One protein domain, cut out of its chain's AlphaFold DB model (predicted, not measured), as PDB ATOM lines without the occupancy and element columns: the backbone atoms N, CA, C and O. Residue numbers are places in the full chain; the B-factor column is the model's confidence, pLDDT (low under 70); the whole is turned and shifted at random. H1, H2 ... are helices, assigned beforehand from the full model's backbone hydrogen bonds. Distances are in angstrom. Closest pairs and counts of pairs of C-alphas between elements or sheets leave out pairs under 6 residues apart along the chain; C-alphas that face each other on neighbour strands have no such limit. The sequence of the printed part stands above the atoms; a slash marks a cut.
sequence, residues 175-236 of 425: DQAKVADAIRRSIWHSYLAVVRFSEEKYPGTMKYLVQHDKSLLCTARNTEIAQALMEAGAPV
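What this domain is: This is residues 175 to 236 of the 425 residues of the protein "Ankyrin_rpt-contain_dom domain-containing protein" of Penicillium coprophilum (UniProt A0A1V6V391). Two helical hairpins, H1 with H2 and H4 with H5, pack together in a rounded body, and H3 runs crosswise near one end. The printed part has 62 residues with five named helices, H1 to H5, and no named strand: all helix. It is compact, with a radius of gyration of the C-alphas of 9.9 A, spanning 28 by 21 by 16 A.

How they stand to each other: H1, residues 176 to 189, touches H2, residues 192 to 201, opposite ways at 16 degrees, a shallow tilt; their closest C-alphas, Ile 183 and Val 195, are 5.7 A apart. H3, residues 205 to 212, touches H1 about perpendicular, at 89 degrees; closest C-alphas Ala 180 and Thr 205, 6.1 A. H4, residues 214 to 219, touches H5, residues 223 to 231; closest C-alphas Leu 217 and Ala 226, 6.1 A. Every O i to N i+4 pair is within hydrogen-bond range in H1, H2, H3 and H5; H4 has 0 of 2, but 2 of 3 O i to N i+3 pairs.

Where its parts are: H1, 20.2 A long, begins at C-alpha 176 (166.099, 261.311, 211.323). H2 is 14.4 A, H3 10.8 A and H4 10.3 A. H5, 12.2 A, ends at C-alpha 231 (156.501, 254.172, 195.880).

The domain as a whole: The farthest C-alphas, Asp 175 and Val 236, are 28.7 A apart. The printed part has no cut, its links between helices are tight, and no printed residue is under 70 in pLDDT.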
ATOM      1  N   ASP A 175     165.933 264.121 215.346       84.56
ATOM      2  CA  ASP A 175     166.820 263.563 214.337       84.56
ATOM      3  C   ASP A 175     166.037 262.647 213.381       84.56
ATOM      4  O   ASP A 175     164.860 262.339 213.586       84.56
ATOM      5  N   GLN A 176     166.705 262.195 212.319       83.12
ATOM      6  CA  GLN A 176     166.099 261.311 211.323       83.12
ATOM      7  C   GLN A 176     165.570 260.005 211.943       83.12
ATOM      8  O   GLN A 176     164.571 259.468 211.473       83.12
ATOM      9  N   ALA A 177     166.221 259.499 212.996       83.94
ATOM     10  CA  ALA A 177     165.836 258.257 213.659       83.94
ATOM     11  C   ALA A 177     164.529 258.415 214.449       83.94
ATOM     12  O   ALA A 177     163.656 257.557 214.347       83.94
ATOM     13  N   LYS A 178     164.354 259.529 215.171       84.06
ATOM     14  CA  LYS A 178     163.110 259.853 215.884       84.06
ATOM     15  C   LYS A 178     161.934 260.060 214.937       84.06
ATOM     16  O   LYS A 178     160.862 259.514 215.178       84.06
ATOM     17  N   VAL A 179     162.130 260.793 213.836       85.19
ATOM     18  CA  VAL A 179     161.069 260.967 212.826       85.19
ATOM     19  C   VAL A 179     160.705 259.615 212.199       85.19
ATOM     20  O   VAL A 179     159.527 259.302 212.041       85.19
ATOM     21  N   ALA A 180     161.703 258.789 211.873       87.12
ATOM     22  CA  ALA A 180     161.478 257.452 211.333       87.12
ATOM     23  C   ALA A 180     160.690 256.566 212.315       87.12
ATOM     24  O   ALA A 180     159.739 255.897 211.914       87.12
ATOM     25  N   ASP A 181     161.033 256.600 213.603       86.88
ATOM     26  CA  ASP A 181     160.313 255.889 214.657       86.88
ATOM     27  C   ASP A 181     158.841 256.320 214.773       86.88
ATOM     28  O   ASP A 181     157.936 255.482 214.769       86.88
ATOM     29  N   ALA A 182     158.599 257.630 214.790       86.00
ATOM     30  CA  ALA A 182     157.264 258.215 214.810       86.00
ATOM     31  C   ALA A 182     156.411 257.792 213.603       86.00
ATOM     32  O   ALA A 182     155.256 257.384 213.760       86.00
ATOM     33  N   ILE A 183     156.976 257.846 212.392       87.94
ATOM     34  CA  ILE A 183     156.282 257.406 211.176       87.94
ATOM     35  C   ILE A 183     155.989 255.903 211.245       87.94
ATOM     36  O   ILE A 183     154.875 255.486 210.938       87.94
ATOM     37  N   ARG A 184     156.939 255.085 211.710       88.62
ATOM     38  CA  ARG A 184     156.757 253.637 211.885       88.62
ATOM     39  C   ARG A 184     155.593 253.311 212.829       88.62
ATOM     40  O   ARG A 184     154.752 252.485 212.477       88.62
ATOM     41  N   ARG A 185     155.500 253.984 213.983       86.50
ATOM     42  CA  ARG A 185     154.355 253.858 214.908       86.50
ATOM     43  C   ARG A 185     153.048 254.285 214.236       86.50
ATOM     44  O   ARG A 185     152.063 253.548 214.263       86.50
ATOM     45  N   SER A 186     153.063 255.417 213.535       88.06
ATOM     46  CA  SER A 186     151.895 255.942 212.812       88.06
ATOM     47  C   SER A 186     151.381 254.990 211.728       88.06
ATOM     48  O   SER A 186     150.172 254.867 211.544       88.06
ATOM     49  N   ILE A 187     152.278 254.285 211.030       87.56
ATOM     50  CA  ILE A 187     151.929 253.262 210.035       87.56
ATOM     51  C   ILE A 187     151.212 252.085 210.701       87.56
ATOM     52  O   ILE A 187     150.153 251.674 210.221       87.56
ATOM     53  N   TRP A 188     151.735 251.589 211.828       84.62
ATOM     54  CA  TRP A 188     151.136 250.475 212.571       84.62
ATOM     55  C   TRP A 188     149.708 250.790 213.041       84.62
ATOM     56  O   TRP A 188     148.800 249.968 212.894       84.62
ATOM     57  N   HIS A 189     149.491 252.008 213.544       83.06
ATOM     58  CA  HIS A 189     148.170 252.494 213.955       83.06
ATOM     59  C   HIS A 189     147.296 252.990 212.787       83.06
ATOM     60  O   HIS A 189     146.100 253.202 212.964       83.06
ATOM     61  N   SER A 190     147.860 253.120 211.581       86.12
ATOM     62  CA  SER A 190     147.190 253.624 210.372       86.12
ATOM     63  C   SER A 190     146.733 255.089 210.444       86.12
ATOM     64  O   SER A 190     145.727 255.471 209.846       86.12
ATOM     65  N   TYR A 191     147.503 255.938 211.124       88.31
ATOM     66  CA  TYR A 191     147.258 257.379 211.210       88.31
ATOM     67  C   TYR A 191     147.789 258.118 209.972       88.31
ATOM     68  O   TYR A 191     148.854 258.736 209.988       88.31
ATOM     69  N   LEU A 192     147.030 258.070 208.874       87.56
ATOM     70  CA  LEU A 192     147.416 258.651 207.579       87.56
ATOM     71  C   LEU A 192     147.788 260.143 207.659       87.56
ATOM     72  O   LEU A 192     148.768 260.566 207.046       87.56
ATOM     73  N   ALA A 193     147.027 260.941 208.412       85.94
ATOM     74  CA  ALA A 193     147.282 262.376 208.558       85.94
ATOM     75  C   ALA A 193     148.649 262.654 209.208       85.94
ATOM     76  O   ALA A 193     149.389 263.521 208.745       85.94
ATOM     77  N   VAL A 194     149.020 261.856 210.214       84.00
ATOM     78  CA  VAL A 194     150.315 261.945 210.902       84.00
ATOM     79  C   VAL A 194     151.464 261.537 209.977       84.00
ATOM     80  O   VAL A 194     152.491 262.219 209.941       84.00
ATOM     81  N   VAL A 195     151.287 260.478 209.176       87.44
ATOM     82  CA  VAL A 195     152.285 260.052 208.176       87.44
ATOM     83  C   VAL A 195     152.505 261.145 207.128       87.44
ATOM     84  O   VAL A 195     153.649 261.513 206.866       87.44
ATOM     85  N   ARG A 196     151.427 261.716 206.571       87.12
ATOM     86  CA  ARG A 196     151.505 262.812 205.588       87.12
ATOM     87  C   ARG A 196     152.196 264.041 206.159       87.12
ATOM     88  O   ARG A 196     153.088 264.584 205.519       87.12
ATOM     89  N   PHE A 197     151.803 264.448 207.362       85.44
ATOM     90  CA  PHE A 197     152.409 265.582 208.047       85.44
ATOM     91  C   PHE A 197     153.915 265.374 208.259       85.44
ATOM     92  O   PHE A 197     154.718 266.264 207.983       85.44
ATOM     93  N   SER A 198     154.303 264.180 208.708       83.81
ATOM     94  CA  SER A 198     155.703 263.858 208.984       83.81
ATOM     95  C   SER A 198     156.544 263.818 207.705       83.81
ATOM     96  O   SER A 198     157.634 264.382 207.688       83.81
ATOM     97  N   GLU A 199     156.034 263.231 206.619       83.81
ATOM     98  CA  GLU A 199     156.735 263.194 205.327       83.81
ATOM     99  C   GLU A 199     156.779 264.578 204.643       83.81
ATOM    100  O   GLU A 199     157.760 264.893 203.976       83.81
ATOM    101  N   GLU A 200     155.775 265.445 204.845       87.19
ATOM    102  CA  GLU A 200     155.804 266.837 204.363       87.19
ATOM    103  C   GLU A 200     156.932 267.637 205.032       87.19
ATOM    104  O   GLU A 200     157.646 268.392 204.369       87.19
ATOM    105  N   LYS A 201     157.099 267.485 206.352       85.25
ATOM    106  CA  LYS A 201     158.133 268.210 207.108       85.25
ATOM    107  C   LYS A 201     159.520 267.584 206.984       85.25
ATOM    108  O   LYS A 201     160.508 268.313 207.033       85.25
ATOM    109  N   TYR A 202     159.595 266.270 206.789       85.88
ATOM    110  CA  TYR A 202     160.840 265.505 206.712       85.88
ATOM    111  C   TYR A 202     160.822 264.584 205.480       85.88
ATOM    112  O   TYR A 202     160.678 263.365 205.615       85.88
ATOM    113  N   PRO A 203     160.968 265.148 204.268       86.81
ATOM    114  CA  PRO A 203     160.860 264.382 203.031       86.81
ATOM    115  C   PRO A 203     161.978 263.343 202.902       86.81
ATOM    116  O   PRO A 203     163.135 263.594 203.241       86.81
ATOM    117  N   GLY A 204     161.640 262.175 202.359       86.19
ATOM    118  CA  GLY A 204     162.565 261.057 202.178       86.19
ATOM    119  C   GLY A 204     162.664 260.133 203.391       86.19
ATOM    120  O   GLY A 204     163.400 259.143 203.330       86.19
ATOM    121  N   THR A 205     161.910 260.396 204.462       88.00
ATOM    122  CA  THR A 205     161.899 259.540 205.656       88.00
ATOM    123  C   THR A 205     161.222 258.206 205.372       88.00
ATOM    124  O   THR A 205     161.748 257.170 205.777       88.00
ATOM    125  N   MET A 206     160.148 258.190 204.578       88.25
ATOM    126  CA  MET A 206     159.544 256.942 204.091       88.25
ATOM    127  C   MET A 206     160.540 256.086 203.301       88.25
ATOM    128  O   MET A 206     160.649 254.880 203.525       88.25
ATOM    129  N   LYS A 207     161.344 256.703 202.426       90.31
ATOM    130  CA  LYS A 207     162.397 255.998 201.678       90.31
ATOM    131  C   LYS A 207     163.492 255.462 202.599       90.31
ATOM    132  O   LYS A 207     163.937 254.332 202.420       90.31
ATOM    133  N   TYR A 208     163.909 256.252 203.586       89.50
ATOM    134  CA  TYR A 208     164.858 255.818 204.611       89.50
ATOM    135  C   TYR A 208     164.324 254.608 205.393       89.50
ATOM    136  O   TYR A 208     165.043 253.622 205.545       89.50
ATOM    137  N   LEU A 209     163.057 254.637 205.818       90.25
ATOM    138  CA  LEU A 209     162.408 253.530 206.522       90.25
ATOM    139  C   LEU A 209     162.400 252.251 205.691       90.25
ATOM    140  O   LEU A 209     162.896 251.224 206.145       90.25
ATOM    141  N   VAL A 210     161.925 252.326 204.449       91.00
ATOM    142  CA  VAL A 210     161.846 251.170 203.544       91.00
ATOM    143  C   VAL A 210     163.226 250.581 203.224       91.00
ATOM    144  O   VAL A 210     163.351 249.375 203.016       91.00
ATOM    145  N   GLN A 211     164.285 251.396 203.205       90.44
ATOM    146  CA  GLN A 211     165.655 250.900 203.030       90.44
ATOM    147  C   GLN A 211     166.138 250.040 204.204       90.44
ATOM    148  O   GLN A 211     166.896 249.097 203.973       90.44
ATOM    149  N   HIS A 212     165.711 250.354 205.429       89.12
ATOM    150  CA  HIS A 212     166.129 249.649 206.645       89.12
ATOM    151  C   HIS A 212     165.183 248.500 207.006       89.12
ATOM    152  O   HIS A 212     165.636 247.466 207.486       89.12
ATOM    153  N   ASP A 213     163.888 248.655 206.731       89.50
ATOM    154  CA  ASP A 213     162.861 247.656 206.993       89.50
ATOM    155  C   ASP A 213     161.811 247.634 205.875       89.50
ATOM    156  O   ASP A 213     160.807 248.348 205.877       89.50
ATOM    157  N   LYS A 214     162.031 246.746 204.904       89.00
ATOM    158  CA  LYS A 214     161.082 246.504 203.808       89.00
ATOM    159  C   LYS A 214     159.790 245.839 204.288       89.00
ATOM    160  O   LYS A 214     158.779 245.934 203.594       89.00
ATOM    161  N   SER A 215     159.817 245.157 205.437       89.75
ATOM    162  CA  SER A 215     158.660 244.436 205.980       89.75
ATOM    163  C   SER A 215     157.615 245.372 206.588       89.75
ATOM    164  O   SER A 215     156.497 244.942 206.866       89.75
ATOM    165  N   LEU A 216     157.922 246.669 206.697       88.94
ATOM    166  CA  LEU A 216     156.997 247.700 207.158       88.94
ATOM    167  C   LEU A 216     155.691 247.727 206.349       88.94
ATOM    168  O   LEU A 216     154.622 247.941 206.922       88.94
ATOM    169  N   LEU A 217     155.751 247.413 205.048       91.31
ATOM    170  CA  LEU A 217     154.565 247.266 204.198       91.31
ATOM    171  C   LEU A 217     153.596 246.193 204.722       91.31
ATOM    172  O   LEU A 217     152.388 246.367 204.602       91.31
ATOM    173  N   CYS A 218     154.085 245.131 205.374       88.69
ATOM    174  CA  CYS A 218     153.224 244.119 205.990       88.69
ATOM    175  C   CYS A 218     152.382 244.677 207.144       88.69
ATOM    176  O   CYS A 218     151.365 244.081 207.490       88.69
ATOM    177  N   THR A 219     152.799 245.776 207.772       88.12
ATOM    178  CA  THR A 219     152.083 246.371 208.914       88.12
ATOM    179  C   THR A 219     151.053 247.420 208.500       88.12
ATOM    180  O   THR A 219     150.213 247.796 209.317       88.12
ATOM    181  N   ALA A 220     151.082 247.871 207.242       90.19
ATOM    182  CA  ALA A 220     150.159 248.872 206.732       90.19
ATOM    183  C   ALA A 220     148.727 248.315 206.657       90.19
ATOM    184  O   ALA A 220     148.499 247.226 206.133       90.19
ATOM    185  N   ARG A 221     147.749 249.080 207.162       90.31
ATOM    186  CA  ARG A 221     146.311 248.738 207.081       90.31
ATOM    187  C   ARG A 221     145.481 249.780 206.328       90.31
ATOM    188  O   ARG A 221     144.255 249.701 206.327       90.31
ATOM    189  N   ASN A 222     146.144 250.753 205.709       92.62
ATOM    190  CA  ASN A 222     145.543 251.807 204.901       92.62
ATOM    191  C   ASN A 222     146.182 251.811 203.503       92.62
ATOM    192  O   ASN A 222     147.399 251.655 203.373       92.62
ATOM    193  N   THR A 223     145.347 251.989 202.483       94.56
ATOM    194  CA  THR A 223     145.691 251.992 201.055       94.56
ATOM    195  C   THR A 223     146.744 253.025 200.696       94.56
ATOM    196  O   THR A 223     147.746 252.692 200.072       94.56
ATOM    197  N   GLU A 224     146.576 254.264 201.140       93.75
ATOM    198  CA  GLU A 224     147.468 255.370 200.812       93.75
ATOM    199  C   GLU A 224     148.824 255.227 201.505       93.75
ATOM    200  O   GLU A 224     149.856 255.549 200.917       93.75
ATOM    201  N   ILE A 225     148.848 254.701 202.735       93.44
ATOM    202  CA  ILE A 225     150.101 254.363 203.423       93.44
ATOM    203  C   ILE A 225     150.834 253.245 202.671       93.44
ATOM    204  O   ILE A 225     152.039 253.350 202.443       93.44
ATOM    205  N   ALA A 226     150.123 252.186 202.272       94.75
ATOM    206  CA  ALA A 226     150.708 251.087 201.508       94.75
ATOM    207  C   ALA A 226     151.258 251.573 200.158       94.75
ATOM    208  O   ALA A 226     152.395 251.253 199.816       94.75
ATOM    209  N   GLN A 227     150.504 252.413 199.446       94.75
ATOM    210  CA  GLN A 227     150.948 253.052 198.211       94.75
ATOM    211  C   GLN A 227     152.236 253.857 198.429       94.75
ATOM    212  O   GLN A 227     153.213 253.639 197.714       94.75
ATOM    213  N   ALA A 228     152.285 254.716 199.451       92.44
ATOM    214  CA  ALA A 228     153.472 255.514 199.758       92.44
ATOM    215  C   ALA A 228     154.703 254.643 200.079       92.44
ATOM    216  O   ALA A 228     155.819 254.957 199.663       92.44
ATOM    217  N   LEU A 229     154.520 253.522 200.786       93.94
ATOM    218  CA  LEU A 229     155.599 252.566 201.067       93.94
ATOM    219  C   LEU A 229     156.087 251.853 199.796       93.94
ATOM    220  O   LEU A 229     157.290 251.653 199.620       93.94
ATOM    221  N   MET A 230     155.175 251.487 198.895       94.38
ATOM    222  CA  MET A 230     155.520 250.863 197.616       94.38
ATOM    223  C   MET A 230     156.257 251.836 196.689       94.38
ATOM    224  O   MET A 230     157.286 251.472 196.122       94.38
ATOM    225  N   GLU A 231     155.810 253.091 196.605       92.94
ATOM    226  CA  GLU A 231     156.501 254.172 195.880       92.94
ATOM    227  C   GLU A 231     157.899 254.452 196.458       92.94
ATOM    228  O   GLU A 231     158.849 254.719 195.717       92.94
ATOM    229  N   ALA A 232     158.061 254.314 197.777       92.25
ATOM    230  CA  ALA A 232     159.353 254.390 198.456       92.25
ATOM    231  C   ALA A 232     160.275 253.174 198.190       92.25
ATOM    232  O   ALA A 232     161.460 253.222 198.537       92.25
ATOM    233  N   GLY A 233     159.773 252.119 197.537       92.88
ATOM    234  CA  GLY A 233     160.535 250.948 197.088       92.88
ATOM    235  C   GLY A 233     160.265 249.652 197.860       92.88
ATOM    236  O   GLY A 233     161.067 248.717 197.758       92.88
ATOM    237  N   ALA A 234     159.187 249.576 198.649       94.00
ATOM    238  CA  ALA A 234     158.829 248.356 199.367       94.00
ATOM    239  C   ALA A 234     158.259 247.313 198.383       94.00
ATOM    240  O   ALA A 234     157.322 247.620 197.643       94.00
ATOM    241  N   PRO A 235     158.797 246.080 198.340       93.88
ATOM    242  CA  PRO A 235     158.303 245.065 197.422       93.88
ATOM    243  C   PRO A 235     156.935 244.535 197.867       93.88
ATOM    244  O   PRO A 235     156.765 244.146 199.018       93.88
ATOM    245  N   VAL A 236     155.984 244.446 196.930       93.25
ATOM    246  CA  VAL A 236     154.595 244.015 197.192       93.25
ATOM    247  C   VAL A 236     154.493 242.609 197.804       93.25
ATOM    248  O   VAL A 236     153.645 242.354 198.653       93.25
TER     249      VAL A 236